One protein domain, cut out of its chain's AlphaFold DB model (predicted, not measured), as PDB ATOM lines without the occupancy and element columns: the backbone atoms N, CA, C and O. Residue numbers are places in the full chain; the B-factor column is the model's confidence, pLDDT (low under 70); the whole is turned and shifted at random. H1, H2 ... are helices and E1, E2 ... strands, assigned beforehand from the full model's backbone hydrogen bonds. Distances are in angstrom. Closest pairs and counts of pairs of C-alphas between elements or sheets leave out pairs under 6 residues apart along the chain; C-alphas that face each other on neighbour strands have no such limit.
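What this domain is: This is residues 7 to 125 of the 131 residues of the protein "DUF4809 family protein" of Vagococcus sp. CF-210 (UniProt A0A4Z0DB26). A strongly twisted sheet of five strands, E4 to E8, and a smaller sheet of three, E1 to E3, have the helix H1 between them as the core, while a second helix, H2, covers the edge strand E8 of the larger sheet and packs on H1. The E1 and E2 hairpin is a long arm that reaches past H1, and its far end, with residues 16 to 24, makes much of the length. The printed part has 119 residues, with two named helices and eight named strands in the order E1 E2 E3 H1 E4 E5 E6 E7 E8 H2, and its class is mixed, helices and strands. Both sheets are antiparallel throughout, in the orders E4 E5 E6 E7 E8 and E1 E2 E3. The whole is compact, with a radius of gyration of the C-alphas of 15.7 A and spans of 47 by 40 by 25 A.

How they stand to each other: Begin with the larger sheet: E4, residues 60 to 64, E5, residues 71 to 75, E6, residues 80 to 85, E7, residues 89 to 94, and E8, residues 99 to 103, form a meander, each strand the antiparallel neighbour of the one before. Look across the E4 and E5 hairpin for N 62 and O 73, 2.9 A apart, and across E5 and E6 for N 74 and O 81 at 2.8 A. E6 and E7 have N 84 and O 91 at 2.9 A, and E7 and E8 have N 92 and O 100 at 2.8 A. H2, residues 109 to 122, is on this sheet at a height over the sheet of 9.7 A, over E8, and runs along the strands at 13 degrees to E8 on the local plane; the closest C-alphas of the two are those of Ile 102 and His 115, 6.7 A apart. H1, residues 46 to 56, is on the same face as H2, which gives two layers, helices on one face of a sheet; it lies beside the strands, over none of them, with a height over the sheet of 4.5 A. H1 and H2 touch at a steep tilt of 46 degrees, the same way, with the closest C-alphas, those of Pro 46 and Val 116, 5.9 A apart. In both helices every O i to N i+4 pair is within hydrogen-bond range. Now turn to the second meander, E1, residues 7 to 15, E2, residues 25 to 34, and E3, residues 37 to 42. Find N 11 and O 29 at 2.9 A across E1 and E2, and N 32 and O 39 at 2.8 A across E2 and E3. H1 is on this sheet too, again two layers, at a height over the sheet of 9.3 A. It is over E3 and only just over E2, where 3 of its C-alphas fall. The closest C-alphas of H1 and E3 are those of Val 41 and Ala 48, 5.8 A apart. H2 is not on this sheet, and E3 and E8, for instance, are apart.

Where its parts are: Find C-alpha 7 at (349.634, 119.122, 316.752), where E1 begins; it runs 24.4 A to residue 15. E2, the longest strand by residues, runs 29.0 A from residue 25 to C-alpha 34 at (346.522, 115.016, 312.345). E3 measures 15.5 A and H1 15.4 A. E4, E5 and E8 measure 12.6, 12.8 and 14.0 A, E6 and E7 16.6 and 16.3 A. H2 runs 20.1 A and ends at C-alpha 122, (329.841, 112.854, 323.683).

The domain as a whole: The two C-alphas farthest apart are those of Ala 21 and Asn 96, 49.3 A. The printed part has no cut, and no link is long. The mean pLDDT of the printed part is 91.6; look for values under 70 at residues 17 to 18 and residue 20.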
ATOM      1  N   LYS A   7     348.796 117.981 316.386       95.25
ATOM      2  CA  LYS A   7     349.634 119.122 316.752       95.25
ATOM      3  C   LYS A   7     348.905 120.393 316.364       95.25
ATOM      4  O   LYS A   7     348.687 120.634 315.175       95.25
ATOM      5  N   LEU A   8     348.557 121.206 317.356       94.69
ATOM      6  CA  LEU A   8     347.983 122.529 317.134       94.69
ATOM      7  C   LEU A   8     349.097 123.576 316.998       94.69
ATOM      8  O   LEU A   8     349.813 123.868 317.956       94.69
ATOM      9  N   ILE A   9     349.235 124.148 315.804       94.12
ATOM     10  CA  ILE A   9     350.175 125.232 315.504       94.12
ATOM     11  C   ILE A   9     349.395 126.541 315.455       94.12
ATOM     12  O   ILE A   9     348.381 126.618 314.767       94.12
ATOM     13  N   ILE A  10     349.877 127.552 316.176       92.19
ATOM     14  CA  ILE A  10     349.331 128.910 316.159       92.19
ATOM     15  C   ILE A  10     350.375 129.806 315.498       92.19
ATOM     16  O   ILE A  10     351.541 129.786 315.890       92.19
ATOM     17  N   ASP A  11     349.940 130.546 314.489       90.12
ATOM     18  CA  ASP A  11     350.718 131.553 313.781       90.12
ATOM     19  C   ASP A  11     349.975 132.895 313.818       90.12
ATOM     20  O   ASP A  11     348.826 132.970 314.260       90.12
ATOM     21  N   TYR A  12     350.632 133.955 313.358       87.12
ATOM     22  CA  TYR A  12     350.078 135.302 313.336       87.12
ATOM     23  C   TYR A  12     350.193 135.894 311.938       87.12
ATOM     24  O   TYR A  12     351.297 136.059 311.417       87.12
ATOM     25  N   GLU A  13     349.065 136.295 311.365       82.56
ATOM     26  CA  GLU A  13     349.038 137.053 310.115       82.56
ATOM     27  C   GLU A  13     348.656 138.509 310.380       82.56
ATOM     28  O   GLU A  13     347.926 138.825 311.320       82.56
ATOM     29  N   MET A  14     349.209 139.417 309.576       80.31
ATOM     30  CA  MET A  14     348.848 140.828 309.637       80.31
ATOM     31  C   MET A  14     347.647 141.058 308.723       80.31
ATOM     32  O   MET A  14     347.748 140.846 307.516       80.31
ATOM     33  N   THR A  15     346.539 141.508 309.301       73.94
ATOM     34  CA  THR A  15     345.280 141.725 308.589       73.94
ATOM     35  C   THR A  15     344.932 143.207 308.594       73.94
ATOM     36  O   THR A  15     344.956 143.857 309.641       73.94
ATOM     37  N   ASP A  16     344.579 143.742 307.425       78.56
ATOM     38  CA  ASP A  16     344.059 145.104 307.302       78.56
ATOM     39  C   ASP A  16     342.619 145.161 307.823       78.56
ATOM     40  O   ASP A  16     341.775 144.343 307.459       78.56
ATOM     41  N   GLY A  17     342.307 146.148 308.665       65.06
ATOM     42  CA  GLY A  17     341.026 146.233 309.379       65.06
ATOM     43  C   GLY A  17     339.794 146.579 308.538       65.06
ATOM     44  O   GLY A  17     338.798 147.025 309.099       65.06
ATOM     45  N   GLY A  18     339.842 146.430 307.210       63.28
ATOM     46  CA  GLY A  18     338.705 146.591 306.288       63.28
ATOM     47  C   GLY A  18     338.115 148.007 306.167       63.28
ATOM     48  O   GLY A  18     337.398 148.293 305.213       63.28
ATOM     49  N   CYS A  19     338.434 148.911 307.091       71.06
ATOM     50  CA  CYS A  19     338.078 150.323 307.082       71.06
ATOM     51  C   CYS A  19     339.351 151.166 306.938       71.06
ATOM     52  O   CYS A  19     340.379 150.861 307.537       71.06
ATOM     53  N   ASN A  20     339.279 152.260 306.179       67.44
ATOM     54  CA  ASN A  20     340.404 153.165 305.910       67.44
ATOM     55  C   ASN A  20     341.012 153.834 307.165       67.44
ATOM     56  O   ASN A  20     342.071 154.450 307.067       67.44
ATOM     57  N   ALA A  21     340.347 153.731 308.318       71.19
ATOM     58  CA  ALA A  21     340.797 154.248 309.608       71.19
ATOM     59  C   ALA A  21     341.311 153.159 310.569       71.19
ATOM     60  O   ALA A  21     341.821 153.485 311.642       71.19
ATOM     61  N   CYS A  22     341.176 151.875 310.225       76.69
ATOM     62  CA  CYS A  22     341.625 150.788 311.084       76.69
ATOM     63  C   CYS A  22     343.096 150.470 310.813       76.69
ATOM     64  O   CYS A  22     343.488 150.197 309.679       76.69
ATOM     65  N   VAL A  23     343.911 150.487 311.868       74.62
ATOM     66  CA  VAL A  23     345.297 150.018 311.789       74.62
ATOM     67  C   VAL A  23     345.327 148.510 311.514       74.62
ATOM     68  O   VAL A  23     344.446 147.795 312.005       74.62
ATOM     69  N   PRO A  24     346.324 148.009 310.764       77.38
ATOM     70  CA  PRO A  24     346.532 146.577 310.633       77.38
ATOM     71  C   PRO A  24     346.698 145.938 312.013       77.38
ATOM     72  O   PRO A  24     347.380 146.491 312.884       77.38
ATOM     73  N   PHE A  25     346.075 144.784 312.221       78.06
ATOM     74  CA  PHE A  25     346.155 144.040 313.473       78.06
ATOM     75  C   PHE A  25     346.656 142.620 313.222       78.06
ATOM     76  O   PHE A  25     346.543 142.083 312.121       78.06
ATOM     77  N   LYS A  26     347.237 142.009 314.257       80.31
ATOM     78  CA  LYS A  26     347.659 140.609 314.200       80.31
ATOM     79  C   LYS A  26     346.454 139.715 314.458       80.31
ATOM     80  O   LYS A  26     345.880 139.780 315.542       80.31
ATOM     81  N   ALA A  27     346.109 138.888 313.483       81.19
ATOM     82  CA  ALA A  27     345.116 137.839 313.617       81.19
ATOM     83  C   ALA A  27     345.814 136.513 313.937       81.19
ATOM     84  O   ALA A  27     346.783 136.138 313.273       81.19
ATOM     85  N   GLU A  28     345.327 135.814 314.959       86.75
ATOM     86  CA  GLU A  28     345.767 134.453 315.257       86.75
ATOM     87  C   GLU A  28     345.179 133.486 314.240       86.75
ATOM     88  O   GLU A  28     343.966 133.451 314.028       86.75
ATOM     89  N   ILE A  29     346.045 132.680 313.629       90.19
ATOM     90  CA  ILE A  29     345.641 131.640 312.692       90.19
ATOM     91  C   ILE A  29     346.184 130.305 313.169       90.19
ATOM     92  O   ILE A  29     347.390 130.073 313.261       90.19
ATOM     93  N   ALA A  30     345.260 129.401 313.447       93.62
ATOM     94  CA  ALA A  30     345.520 128.049 313.870       93.62
ATOM     95  C   ALA A  30     345.517 127.072 312.687       93.62
ATOM     96  O   ALA A  30     344.737 127.169 311.732       93.62
ATOM     97  N   LYS A  31     346.396 126.075 312.787       94.69
ATOM     98  CA  LYS A  31     346.484 124.919 311.892       94.69
ATOM     99  C   LYS A  31     346.576 123.661 312.743       94.69
ATOM    100  O   LYS A  31     347.319 123.627 313.724       94.69
ATOM    101  N   LEU A  32     345.845 122.624 312.357       95.38
ATOM    102  CA  LEU A  32     345.824 121.341 313.046       95.38
ATOM    103  C   LEU A  32     346.494 120.284 312.170       95.38
ATOM    104  O   LEU A  32     346.093 120.077 311.026       95.38
ATOM    105  N   ILE A  33     347.515 119.616 312.701       94.44
ATOM    106  CA  ILE A  33     348.168 118.490 312.025       94.44
ATOM    107  C   ILE A  33     347.675 117.195 312.664       94.44
ATOM    108  O   ILE A  33     347.940 116.976 313.842       94.44
ATOM    109  N   ILE A  34     346.985 116.341 311.904       90.31
ATOM    110  CA  ILE A  34     346.522 115.016 312.345       90.31
ATOM    111  C   ILE A  34     347.073 113.965 311.380       90.31
ATOM    112  O   ILE A  34     346.693 113.927 310.206       90.31
ATOM    113  N   GLY A  35     347.964 113.097 311.869       87.44
ATOM    114  CA  GLY A  35     348.749 112.219 310.996       87.44
ATOM    115  C   GLY A  35     349.583 113.050 310.015       87.44
ATOM    116  O   GLY A  35     350.258 113.986 310.433       87.44
ATOM    117  N   ASP A  36     349.476 112.753 308.720       87.19
ATOM    118  CA  ASP A  36     350.193 113.475 307.654       87.19
ATOM    119  C   ASP A  36     349.377 114.628 307.038       87.19
ATOM    120  O   ASP A  36     349.794 115.246 306.058       87.19
ATOM    121  N   GLN A  37     348.191 114.920 307.578       89.81
ATOM    122  CA  GLN A  37     347.303 115.950 307.043       89.81
ATOM    123  C   GLN A  37     347.400 117.231 307.865       89.81
ATOM    124  O   GLN A  37     347.239 117.213 309.083       89.81
ATOM    125  N   THR A  38     347.626 118.350 307.176       93.50
ATOM    126  CA  THR A  38     347.533 119.697 307.749       93.50
ATOM    127  C   THR A  38     346.200 120.308 307.356       93.50
ATOM    128  O   THR A  38     345.872 120.364 306.172       93.50
ATOM    129  N   ILE A  39     345.443 120.769 308.346       93.88
ATOM    130  CA  ILE A  39     344.110 121.331 308.167       93.88
ATOM    131  C   ILE A  39     344.116 122.755 308.718       93.88
ATOM    132  O   ILE A  39     344.560 122.994 309.843       93.88
ATOM    133  N   MET A  40     343.654 123.706 307.913       92.81
ATOM    134  CA  MET A  40     343.503 125.093 308.343       92.81
ATOM    135  C   MET A  40     342.297 125.195 309.275       92.81
ATOM    136  O   MET A  40     341.211 124.766 308.896       92.81
ATOM    137  N   VAL A  41     342.496 125.757 310.468       93.69
ATOM    138  CA  VAL A  41     341.410 126.035 311.420       93.69
ATOM    139  C   VAL A  41     340.925 127.478 311.255       93.69
ATOM    140  O   VAL A  41     339.731 127.734 311.344       93.69
ATOM    141  N   GLY A  42     341.834 128.413 310.950       89.94
ATOM    142  CA  GLY A  42     341.521 129.845 310.946       89.94
ATOM    143  C   GLY A  42     341.669 130.416 312.351       89.94
ATOM    144  O   GLY A  42     342.634 130.082 313.034       89.94
ATOM    145  N   GLU A  43     340.736 131.248 312.798       89.94
ATOM    146  CA  GLU A  43     340.730 131.731 314.181       89.94
ATOM    147  C   GLU A  43     340.588 130.557 315.168       89.94
ATOM    148  O   GLU A  43     339.825 129.616 314.934       89.94
ATOM    149  N   LEU A  44     341.330 130.591 316.281       92.00
ATOM    150  CA  LEU A  44     341.268 129.539 317.293       92.00
ATOM    151  C   LEU A  44     340.005 129.681 318.154       92.00
ATOM    152  O   LEU A  44     340.056 130.142 319.293       92.00
ATOM    153  N   THR A  45     338.874 129.233 317.619       94.38
ATOM    154  CA  THR A  45     337.610 129.143 318.355       94.38
ATOM    155  C   THR A  45     337.204 127.681 318.568       94.38
ATOM    156  O   THR A  45     337.620 126.792 317.812       94.38
ATOM    157  N   PRO A  46     336.383 127.393 319.595       96.25
ATOM    158  CA  PRO A  46     335.830 126.057 319.787       96.25
ATOM    159  C   PRO A  46     335.037 125.588 318.563       96.25
ATOM    160  O   PRO A  46     335.200 124.449 318.131       96.25
ATOM    161  N   GLU A  47     334.236 126.481 317.971       96.31
ATOM    162  CA  GLU A  47     333.451 126.201 316.767       96.31
ATOM    163  C   GLU A  47     334.346 125.806 315.592       96.31
ATOM    164  O   GLU A  47     334.137 124.751 314.992       96.31
ATOM    165  N   ALA A  48     335.378 126.607 315.302       95.50
ATOM    166  CA  ALA A  48     336.282 126.358 314.187       95.50
ATOM    167  C   ALA A  48     337.003 125.013 314.336       95.50
ATOM    168  O   ALA A  48     337.111 124.258 313.365       95.50
ATOM    169  N   LEU A  49     337.451 124.663 315.548       96.69
ATOM    170  CA  LEU A  49     338.074 123.365 315.813       96.69
ATOM    171  C   LEU A  49     337.095 122.200 315.647       96.69
ATOM    172  O   LEU A  49     337.420 121.245 314.939       96.69
ATOM    173  N   ILE A  50     335.910 122.275 316.261       97.31
ATOM    174  CA  ILE A  50     334.891 121.216 316.175       97.31
ATOM    175  C   ILE A  50     334.491 120.996 314.718       97.31
ATOM    176  O   ILE A  50     334.520 119.864 314.241       97.31
ATOM    177  N   MET A  51     334.196 122.077 313.994       96.44
ATOM    178  CA  MET A  51     333.850 122.042 312.575       96.44
ATOM    179  C   MET A  51     334.963 121.398 311.744       96.44
ATOM    180  O   MET A  51     334.708 120.463 310.984       96.44
ATOM    181  N   THR A  52     336.206 121.855 311.919       95.69
ATOM    182  CA  THR A  52     337.368 121.349 311.176       95.69
ATOM    183  C   THR A  52     337.545 119.844 311.376       95.69
ATOM    184  O   THR A  52     337.741 119.101 310.412       95.69
ATOM    185  N   ILE A  53     337.448 119.380 312.623       95.81
ATOM    186  CA  ILE A  53     337.621 117.970 312.978       95.81
ATOM    187  C   ILE A  53     336.437 117.130 312.483       95.81
ATOM    188  O   ILE A  53     336.652 116.069 311.899       95.81
ATOM    189  N   ALA A  54     335.201 117.603 312.652       96.00
ATOM    190  CA  ALA A  54     334.012 116.897 312.185       96.00
ATOM    191  C   ALA A  54     334.045 116.695 310.663       96.00
ATOM    192  O   ALA A  54     333.868 115.575 310.180       96.00
ATOM    193  N   ILE A  55     334.352 117.744 309.891       95.25
ATOM    194  CA  ILE A  55     334.459 117.652 308.426       95.25
ATOM    195  C   ILE A  55     335.559 116.667 308.021       95.25
ATOM    196  O   ILE A  55     335.368 115.821 307.145       95.25
ATOM    197  N   LYS A  56     336.708 116.736 308.696       93.50
ATOM    198  CA  LYS A  56     337.845 115.837 308.476       93.50
ATOM    199  C   LYS A  56     337.502 114.358 308.708       93.50
ATOM    200  O   LYS A  56     338.081 113.497 308.034       93.50
ATOM    201  N   GLU A  57     336.586 114.073 309.629       93.75
ATOM    202  CA  GLU A  57     336.079 112.728 309.932       93.75
ATOM    203  C   GLU A  57     334.798 112.372 309.152       93.75
ATOM    204  O   GLU A  57     334.161 111.356 309.418       93.75
ATOM    205  N   GLY A  58     334.459 113.151 308.118       94.94
ATOM    206  CA  GLY A  58     333.458 112.783 307.116       94.94
ATOM    207  C   GLY A  58     332.064 113.363 307.338       94.94
ATOM    208  O   GLY A  58     331.145 113.005 306.596       94.94
ATOM    209  N   PHE A  59     331.891 114.267 308.302       97.19
ATOM    210  CA  PHE A  59     330.661 115.045 308.395       97.19
ATOM    211  C   PHE A  59     330.575 116.053 307.249       97.19
ATOM    212  O   PHE A  59     331.554 116.679 306.847       97.19
ATOM    213  N   ARG A  60     329.365 116.238 306.733       97.25
ATOM    214  CA  ARG A  60     329.004 117.381 305.898       97.25
ATOM    215  C   ARG A  60     328.311 118.411 306.764       97.25
ATOM    216  O   ARG A  60     327.595 118.037 307.685       97.25
ATOM    217  N   GLN A  61     328.505 119.677 306.442       96.12
ATOM    218  CA  GLN A  61     327.899 120.792 307.151       96.12
ATOM    219  C   GLN A  61     326.960 121.544 306.210       96.12
ATOM    220  O   GLN A  61     327.302 121.778 305.051       96.12
ATOM    221  N   GLU A  62     325.791 121.929 306.711       96.50
ATOM    222  CA  GLU A  62     324.815 122.729 305.977       96.50
ATOM    223  C   GLU A  62     324.187 123.774 306.905       96.50
ATOM    224  O   GLU A  62     323.787 123.447 308.022       96.50
ATOM    225  N   MET A  63     324.074 125.020 306.441       95.81
ATOM    226  CA  MET A  63     323.262 126.031 307.118       95.81
ATOM    227  C   MET A  63     321.787 125.758 306.824       95.81
ATOM    228  O   MET A  63     321.384 125.662 305.664       95.81
ATOM    229  N   LYS A  64     320.982 125.634 307.872       95.81
ATOM    230  CA  LYS A  64     319.539 125.444 307.791       95.81
ATOM    231  C   LYS A  64     318.847 126.703 308.276       95.81
ATOM    232  O   LYS A  64     319.078 127.148 309.394       95.81
ATOM    233  N   TYR A  65     317.974 127.218 307.422       92.56
ATOM    234  CA  TYR A  65     317.123 128.353 307.730       92.56
ATOM    235  C   TYR A  65     315.789 127.830 308.253       92.56
ATOM    236  O   TYR A  65     315.092 127.098 307.543       92.56
ATOM    237  N   ASP A  66     315.461 128.162 309.496       86.81
ATOM    238  CA  ASP A  66     314.194 127.802 310.135       86.81
ATOM    239  C   ASP A  66     313.393 129.078 310.418       86.81
ATOM    240  O   ASP A  66     313.926 130.182 310.447       86.81
ATOM    241  N   VAL A  67     312.087 128.939 310.628       83.94
ATOM    242  CA  VAL A  67     311.213 130.069 310.969       83.94
ATOM    243  C   VAL A  67     311.558 130.639 312.345       83.94
ATOM    244  O   VAL A  67     311.334 131.823 312.588       83.94
ATOM    245  N   LEU A  68     312.054 129.787 313.248       82.25
ATOM    246  CA  LEU A  68     312.400 130.172 314.613       82.25
ATOM    247  C   LEU A  68     313.838 130.673 314.712       82.25
ATOM    248  O   LEU A  68     314.029 131.816 315.096       82.25
ATOM    249  N   ASP A  69     314.808 129.831 314.353       85.94
ATOM    250  CA  ASP A  69     316.230 130.163 314.416       85.94
ATOM    251  C   ASP A  69     317.018 129.367 313.374       85.94
ATOM    252  O   ASP A  69     316.828 128.154 313.216       85.94
ATOM    253  N   ASP A  70     317.958 130.046 312.724       93.50
ATOM    254  CA  ASP A  70     318.939 129.417 311.848       93.50
ATOM    255  C   ASP A  70     319.863 128.500 312.657       93.50
ATOM    256  O   ASP A  70     320.193 128.753 313.819       93.50
ATOM    257  N   TYR A  71     320.288 127.402 312.043       95.62
ATOM    258  CA  TYR A  71     321.173 126.447 312.694       95.62
ATOM    259  C   TYR A  71     322.098 125.758 311.706       95.62
ATOM    260  O   TYR A  71     321.800 125.608 310.523       95.62
ATOM    261  N   ILE A  72     323.217 125.265 312.217       96.81
ATOM    262  CA  ILE A  72     324.153 124.462 311.444       96.81
ATOM    263  C   ILE A  72     323.812 122.989 311.662       96.81
ATOM    264  O   ILE A  72     323.707 122.521 312.796       96.81
ATOM    265  N   LEU A  73     323.634 122.239 310.577       97.19
ATOM    266  CA  LEU A  73     323.438 120.795 310.613       97.19
ATOM    267  C   LEU A  73     324.711 120.085 310.154       97.19
ATOM    268  O   LEU A  73     325.152 120.263 309.020       97.19
ATOM    269  N   PHE A  74     325.262 119.244 311.024       98.06
ATOM    270  CA  PHE A  74     326.310 118.292 310.683       98.06
ATOM    271  C   PHE A  74     325.688 116.923 310.418       98.06
ATOM    272  O   PHE A  74     325.008 116.377 311.286       98.06
ATOM    273  N   THR A  75     325.956 116.341 309.253       97.19
ATOM    274  CA  THR A  75     325.430 115.030 308.854       97.19
ATOM    275  C   THR A  75     326.562 114.094 308.463       97.19
ATOM    276  O   THR A  75     327.386 114.419 307.606       97.19
ATOM    277  N   SER A  76     326.571 112.902 309.051       95.31
ATOM    278  CA  SER A  76     327.369 111.757 308.614       95.31
ATOM    279  C   SER A  76     326.448 110.587 308.257       95.31
ATOM    280  O   SER A  76     325.225 110.673 308.373       95.31
ATOM    281  N   ASN A  77     327.021 109.452 307.853       89.75
ATOM    282  CA  ASN A  77     326.240 108.226 307.654       89.75
ATOM    283  C   ASN A  77     325.644 107.669 308.963       89.75
ATOM    284  O   ASN A  77     324.775 106.804 308.907       89.75
ATOM    285  N   GLN A  78     326.139 108.111 310.123       87.81
ATOM    286  CA  GLN A  78     325.824 107.532 311.433       87.81
ATOM    287  C   GLN A  78     325.059 108.493 312.348       87.81
ATOM    288  O   GLN A  78     324.370 108.049 313.264       87.81
ATOM    289  N   SER A  79     325.164 109.803 312.120       92.19
ATOM    290  CA  SER A  79     324.664 110.803 313.058       92.19
ATOM    291  C   SER A  79     324.294 112.121 312.385       92.19
ATOM    292  O   SER A  79     324.802 112.484 311.322       92.19
ATOM    293  N   ASN A  80     323.387 112.840 313.046       95.62
ATOM    294  CA  ASN A  80     323.006 114.204 312.717       95.62
ATOM    295  C   ASN A  80     323.143 115.057 313.978       95.62
ATOM    296  O   ASN A  80     322.534 114.740 315.003       95.62
ATOM    297  N   ILE A  81     323.941 116.119 313.902       97.81
ATOM    298  CA  ILE A  81     324.183 117.042 315.007       97.81
ATOM    299  C   ILE A  81     323.695 118.420 314.586       97.81
ATOM    300  O   ILE A  81     324.176 118.989 313.610       97.81
ATOM    301  N   LYS A  82     322.740 118.959 315.338       96.88
ATOM    302  CA  LYS A  82     322.294 120.344 315.217       96.88
ATOM    303  C   LYS A  82     323.156 121.214 316.127       96.88
ATOM    304  O   LYS A  82     323.210 120.963 317.328       96.88
ATOM    305  N   GLN A  83     323.796 122.230 315.564       97.38
ATOM    306  CA  GLN A  83     324.430 123.309 316.305       97.38
ATOM    307  C   GLN A  83     323.554 124.559 316.227       97.38
ATOM    308  O   GLN A  83     323.270 125.055 315.138       97.38
ATOM    309  N   THR A  84     323.177 125.086 317.383       96.06
ATOM    310  CA  THR A  84     322.639 126.443 317.537       96.06
ATOM    311  C   THR A  84     323.572 127.258 318.416       96.06
ATOM    312  O   THR A  84     324.521 126.732 319.001       96.06
ATOM    313  N   GLU A  85     323.311 128.550 318.536       95.12
ATOM    314  CA  GLU A  85     324.124 129.423 319.363       95.12
ATOM    315  C   GLU A  85     323.305 130.516 320.037       95.12
ATOM    316  O   GLU A  85     322.292 130.967 319.509       95.12
ATOM    317  N   ASP A  86     323.772 130.940 321.208       94.12
ATOM    318  CA  ASP A  86     323.364 132.191 321.840       94.12
ATOM    319  C   ASP A  86     324.537 133.197 321.788       94.12
ATOM    320  O   ASP A  86     325.532 132.994 321.085       94.12
ATOM    321  N   PHE A  87     324.450 134.318 322.506       92.25
ATOM    322  CA  PHE A  87     325.520 135.326 322.512       92.25
ATOM    323  C   PHE A  87     326.872 134.825 323.042       92.25
ATOM    324  O   PHE A  87     327.912 135.374 322.682       92.25
ATOM    325  N   ILE A  88     326.878 133.818 323.911       96.00
ATOM    326  CA  ILE A  88     328.052 133.377 324.671       96.00
ATOM    327  C   ILE A  88     328.310 131.867 324.582       96.00
ATOM    328  O   ILE A  88     329.412 131.438 324.935       96.00
ATOM    329  N   HIS A  89     327.364 131.072 324.081       97.62
ATOM    330  CA  HIS A  89     327.454 129.619 323.977       97.62
ATOM    331  C   HIS A  89     327.162 129.086 322.575       97.62
ATOM    332  O   HIS A  89     326.407 129.662 321.794       97.62
ATOM    333  N   LEU A  90     327.751 127.922 322.308       97.75
ATOM    334  CA  LEU A  90     327.407 127.013 321.225       97.75
ATOM    335  C   LEU A  90     326.684 125.820 321.848       97.75
ATOM    336  O   LEU A  90     327.176 125.234 322.817       97.75
ATOM    337  N   HIS A  91     325.541 125.446 321.286       97.44
ATOM    338  CA  HIS A  91     324.743 124.309 321.726       97.44
ATOM    339  C   HIS A  91     324.784 123.232 320.652       97.44
ATOM    340  O   HIS A  91     324.363 123.476 319.525       97.44
ATOM    341  N   TYR A  92     325.256 122.040 320.999       97.94
ATOM    342  CA  TYR A  92     325.314 120.895 320.102       97.94
ATOM    343  C   TYR A  92     324.346 119.819 320.572       97.94
ATOM    344  O   TYR A  92     324.482 119.279 321.669       97.94
ATOM    345  N   HIS A  93     323.401 119.469 319.709       96.69
ATOM    346  CA  HIS A  93     322.434 118.416 319.952       96.69
ATOM    347  C   HIS A  93     322.581 117.307 318.914       96.69
ATOM    348  O   HIS A  93     322.284 117.497 317.734       96.69
ATOM    349  N   ASN A  94     323.019 116.132 319.360       95.19
ATOM    350  CA  ASN A  94     322.919 114.916 318.573       95.19
ATOM    351  C   ASN A  94     321.469 114.435 318.634       95.19
ATOM    352  O   ASN A  94     320.942 114.183 319.718       95.19
ATOM    353  N   LEU A  95     320.839 114.262 317.473       84.94
ATOM    354  CA  LEU A  95     319.449 113.805 317.387       84.94
ATOM    355  C   LEU A  95     319.235 112.398 317.983       84.94
ATOM    356  O   LEU A  95     318.097 112.015 318.243       84.94
ATOM    357  N   ASN A  96     320.313 111.652 318.251       84.00
ATOM    358  CA  ASN A  96     320.289 110.370 318.957       84.00
ATOM    359  C   ASN A  96     320.248 110.505 320.497       84.00
ATOM    360  O   ASN A  96     320.150 109.490 321.182       84.00
ATOM    361  N   GLY A  97     320.306 111.723 321.056       87.06
ATOM    362  CA  GLY A  97     319.994 111.992 322.467       87.06
ATOM    363  C   GLY A  97     320.986 112.881 323.222       87.06
ATOM    364  O   GLY A  97     320.587 113.519 324.196       87.06
ATOM    365  N   SER A  98     322.248 112.973 322.793       93.62
ATOM    366  CA  SER A  98     323.243 113.811 323.481       93.62
ATOM    367  C   SER A  98     322.981 115.299 323.250       93.62
ATOM    368  O   SER A  98     322.669 115.735 322.140       93.62
ATOM    369  N   ASN A  99     323.140 116.104 324.296       94.75
ATOM    370  CA  ASN A  99     323.086 117.558 324.211       94.75
ATOM    371  C   ASN A  99     324.188 118.151 325.088       94.75
ATOM    372  O   ASN A  99     324.293 117.798 326.263       94.75
ATOM    373  N   TYR A 100     324.991 119.046 324.525       96.75
ATOM    374  CA  TYR A 100     326.063 119.705 325.250       96.75
ATOM    375  C   TYR A 100     326.211 121.160 324.827       96.75
ATOM    376  O   TYR A 100     326.025 121.510 323.664       96.75
ATOM    377  N   SER A 101     326.542 122.021 325.785       97.25
ATOM    378  CA  SER A 101     326.729 123.453 325.556       97.25
ATOM    379  C   SER A 101     328.120 123.874 326.003       97.25
ATOM    380  O   SER A 101     328.542 123.536 327.108       97.25
ATOM    381  N   ILE A 102     328.819 124.622 325.154       97.56
ATOM    382  CA  ILE A 102     330.165 125.141 325.422       97.56
ATOM    383  C   ILE A 102     330.199 126.646 325.229       97.56
ATOM    384  O   ILE A 102     329.367 127.200 324.521       97.56
ATOM    385  N   LYS A 103     331.169 127.325 325.845       97.56
ATOM    386  CA  LYS A 103     331.358 128.762 325.626       97.56
ATOM    387  C   LYS A 103     331.897 129.006 324.218       97.56
ATOM    388  O   LYS A 103     332.633 128.182 323.692       97.56
ATOM    389  N   LYS A 104     331.594 130.167 323.641       96.31
ATOM    390  CA  LYS A 104     332.228 130.646 322.402       96.31
ATOM    391  C   LYS A 104     333.667 131.110 322.627       96.31
ATOM    392  O   LYS A 104     334.508 130.970 321.747       96.31
ATOM    393  N   PHE A 105     333.950 131.626 323.824       93.69
ATOM    394  CA  PHE A 105     335.220 132.261 324.161       93.69
ATOM    395  C   PHE A 105     335.818 131.661 325.432       93.69
ATOM    396  O   PHE A 105     335.126 131.462 326.435       93.69
ATOM    397  N   TYR A 106     337.124 131.425 325.390       93.69
ATOM    398  CA  TYR A 106     337.909 130.885 326.494       93.69
ATOM    399  C   TYR A 106     339.131 131.767 326.727       93.69
ATOM    400  O   TYR A 106     339.764 132.211 325.775       93.69
ATOM    401  N   GLN A 107     339.458 132.014 327.997       91.19
ATOM    402  CA  GLN A 107     340.711 132.680 328.372       91.19
ATOM    403  C   GLN A 107     341.878 131.691 328.329       91.19
ATOM    404  O   GLN A 107     342.945 132.005 327.814       91.19
ATOM    405  N   GLU A 108     341.645 130.477 328.828       93.81
ATOM    406  CA  GLU A 108     342.647 129.424 328.896       93.81
ATOM    407  C   GLU A 108     342.482 128.433 327.744       93.81
ATOM    408  O   GLU A 108     341.433 127.805 327.567       93.81
ATOM    409  N   LYS A 109     343.558 128.242 326.977       91.94
ATOM    410  CA  LYS A 109     343.580 127.317 325.835       91.94
ATOM    411  C   LYS A 109     343.287 125.874 326.254       91.94
ATOM    412  O   LYS A 109     342.605 125.158 325.531       91.94
ATOM    413  N   ASN A 110     343.778 125.440 327.412       94.38
ATOM    414  CA  ASN A 110     343.552 124.071 327.882       94.38
ATOM    415  C   ASN A 110     342.066 123.794 328.140       94.38
ATOM    416  O   ASN A 110     341.578 122.724 327.781       94.38
ATOM    417  N   ASP A 111     341.338 124.776 328.677       96.38
ATOM    418  CA  ASP A 111     339.898 124.656 328.897       96.38
ATOM    419  C   ASP A 111     339.150 124.574 327.568       96.38
ATOM    420  O   ASP A 111     338.235 123.762 327.425       96.38
ATOM    421  N   LEU A 112     339.556 125.375 326.580       96.00
ATOM    422  CA  LEU A 112     339.011 125.299 325.228       96.00
ATOM    423  C   LEU A 112     339.163 123.882 324.664       96.00
ATOM    424  O   LEU A 112     338.179 123.269 324.251       96.00
ATOM    425  N   LEU A 113     340.386 123.346 324.674       96.56
ATOM    426  CA  LEU A 113     340.694 122.035 324.094       96.56
ATOM    427  C   LEU A 113     339.970 120.893 324.821       96.56
ATOM    428  O   LEU A 113     339.495 119.956 324.176       96.56
ATOM    429  N   ALA A 114     339.828 120.981 326.145       96.88
ATOM    430  CA  ALA A 114     339.079 120.007 326.932       96.88
ATOM    431  C   ALA A 114     337.586 119.983 326.558       96.88
ATOM    432  O   ALA A 114     337.024 118.908 326.345       96.88
ATOM    433  N   HIS A 115     336.948 121.150 326.418       97.38
ATOM    434  CA  HIS A 115     335.534 121.226 326.037       97.38
ATOM    435  C   HIS A 115     335.293 120.837 324.574       97.38
ATOM    436  O   HIS A 115     334.295 120.178 324.284       97.38
ATOM    437  N   VAL A 116     336.217 121.172 323.666       97.62
ATOM    438  CA  VAL A 116     336.196 120.672 322.281       97.62
ATOM    439  C   VAL A 116     336.214 119.144 322.278       97.62
ATOM    440  O   VAL A 116     335.348 118.529 321.663       97.62
ATOM    441  N   ASN A 117     337.130 118.520 323.024       97.44
ATOM    442  CA  ASN A 117     337.181 117.061 323.143       97.44
ATOM    443  C   ASN A 117     335.883 116.463 323.686       97.44
ATOM    444  O   ASN A 117     335.442 115.427 323.197       97.44
ATOM    445  N   HIS A 118     335.257 117.115 324.666       96.88
ATOM    446  CA  HIS A 118     333.989 116.641 325.207       96.88
ATOM    447  C   HIS A 118     332.875 116.656 324.152       96.88
ATOM    448  O   HIS A 118     332.166 115.664 324.014       96.88
ATOM    449  N   VAL A 119     332.759 117.722 323.349       97.81
ATOM    450  CA  VAL A 119     331.784 117.766 322.242       97.81
ATOM    451  C   VAL A 119     332.067 116.676 321.210       97.81
ATOM    452  O   VAL A 119     331.143 115.985 320.779       97.81
ATOM    453  N   LEU A 120     333.333 116.498 320.827       96.75
ATOM    454  CA  LEU A 120     333.721 115.492 319.837       96.75
ATOM    455  C   LEU A 120     333.335 114.079 320.284       96.75
ATOM    456  O   LEU A 120     332.792 113.320 319.485       96.75
ATOM    457  N   VAL A 121     333.571 113.739 321.551       96.00
ATOM    458  CA  VAL A 121     333.280 112.399 322.074       96.00
ATOM    459  C   VAL A 121     331.791 112.223 322.353       96.00
ATOM    460  O   VAL A 121     331.168 111.323 321.803       96.00
ATOM    461  N   GLU A 122     331.192 113.092 323.162       95.62
ATOM    462  CA  GLU A 122     329.841 112.854 323.683       95.62
ATOM    463  C   GLU A 122     328.740 113.186 322.671       95.62
ATOM    464  O   GLU A 122     327.655 112.599 322.713       95.62
ATOM    465  N   VAL A 123     328.989 114.140 321.766       97.00
ATOM    466  CA  VAL A 123     327.976 114.603 320.808       97.00
ATOM    467  C   VAL A 123     328.236 114.070 319.409       97.00
ATOM    468  O   VAL A 123     327.299 113.609 318.762       97.00
ATOM    469  N   PHE A 124     329.481 114.095 318.933       96.06
ATOM    470  CA  PHE A 124     329.803 113.612 317.587       96.06
ATOM    471  C   PHE A 124     330.120 112.108 317.526       96.06
ATOM    472  O   PHE A 124     330.216 111.583 316.417       96.06
ATOM    473  N   ASP A 125     330.233 111.421 318.672       94.44
ATOM    474  CA  ASP A 125     330.671 110.014 318.772       94.44
ATOM    475  C   ASP A 125     332.016 109.771 318.061       94.44
ATOM    476  O   ASP A 125     332.262 108.759 317.403       94.44
TER     477      ASP A 125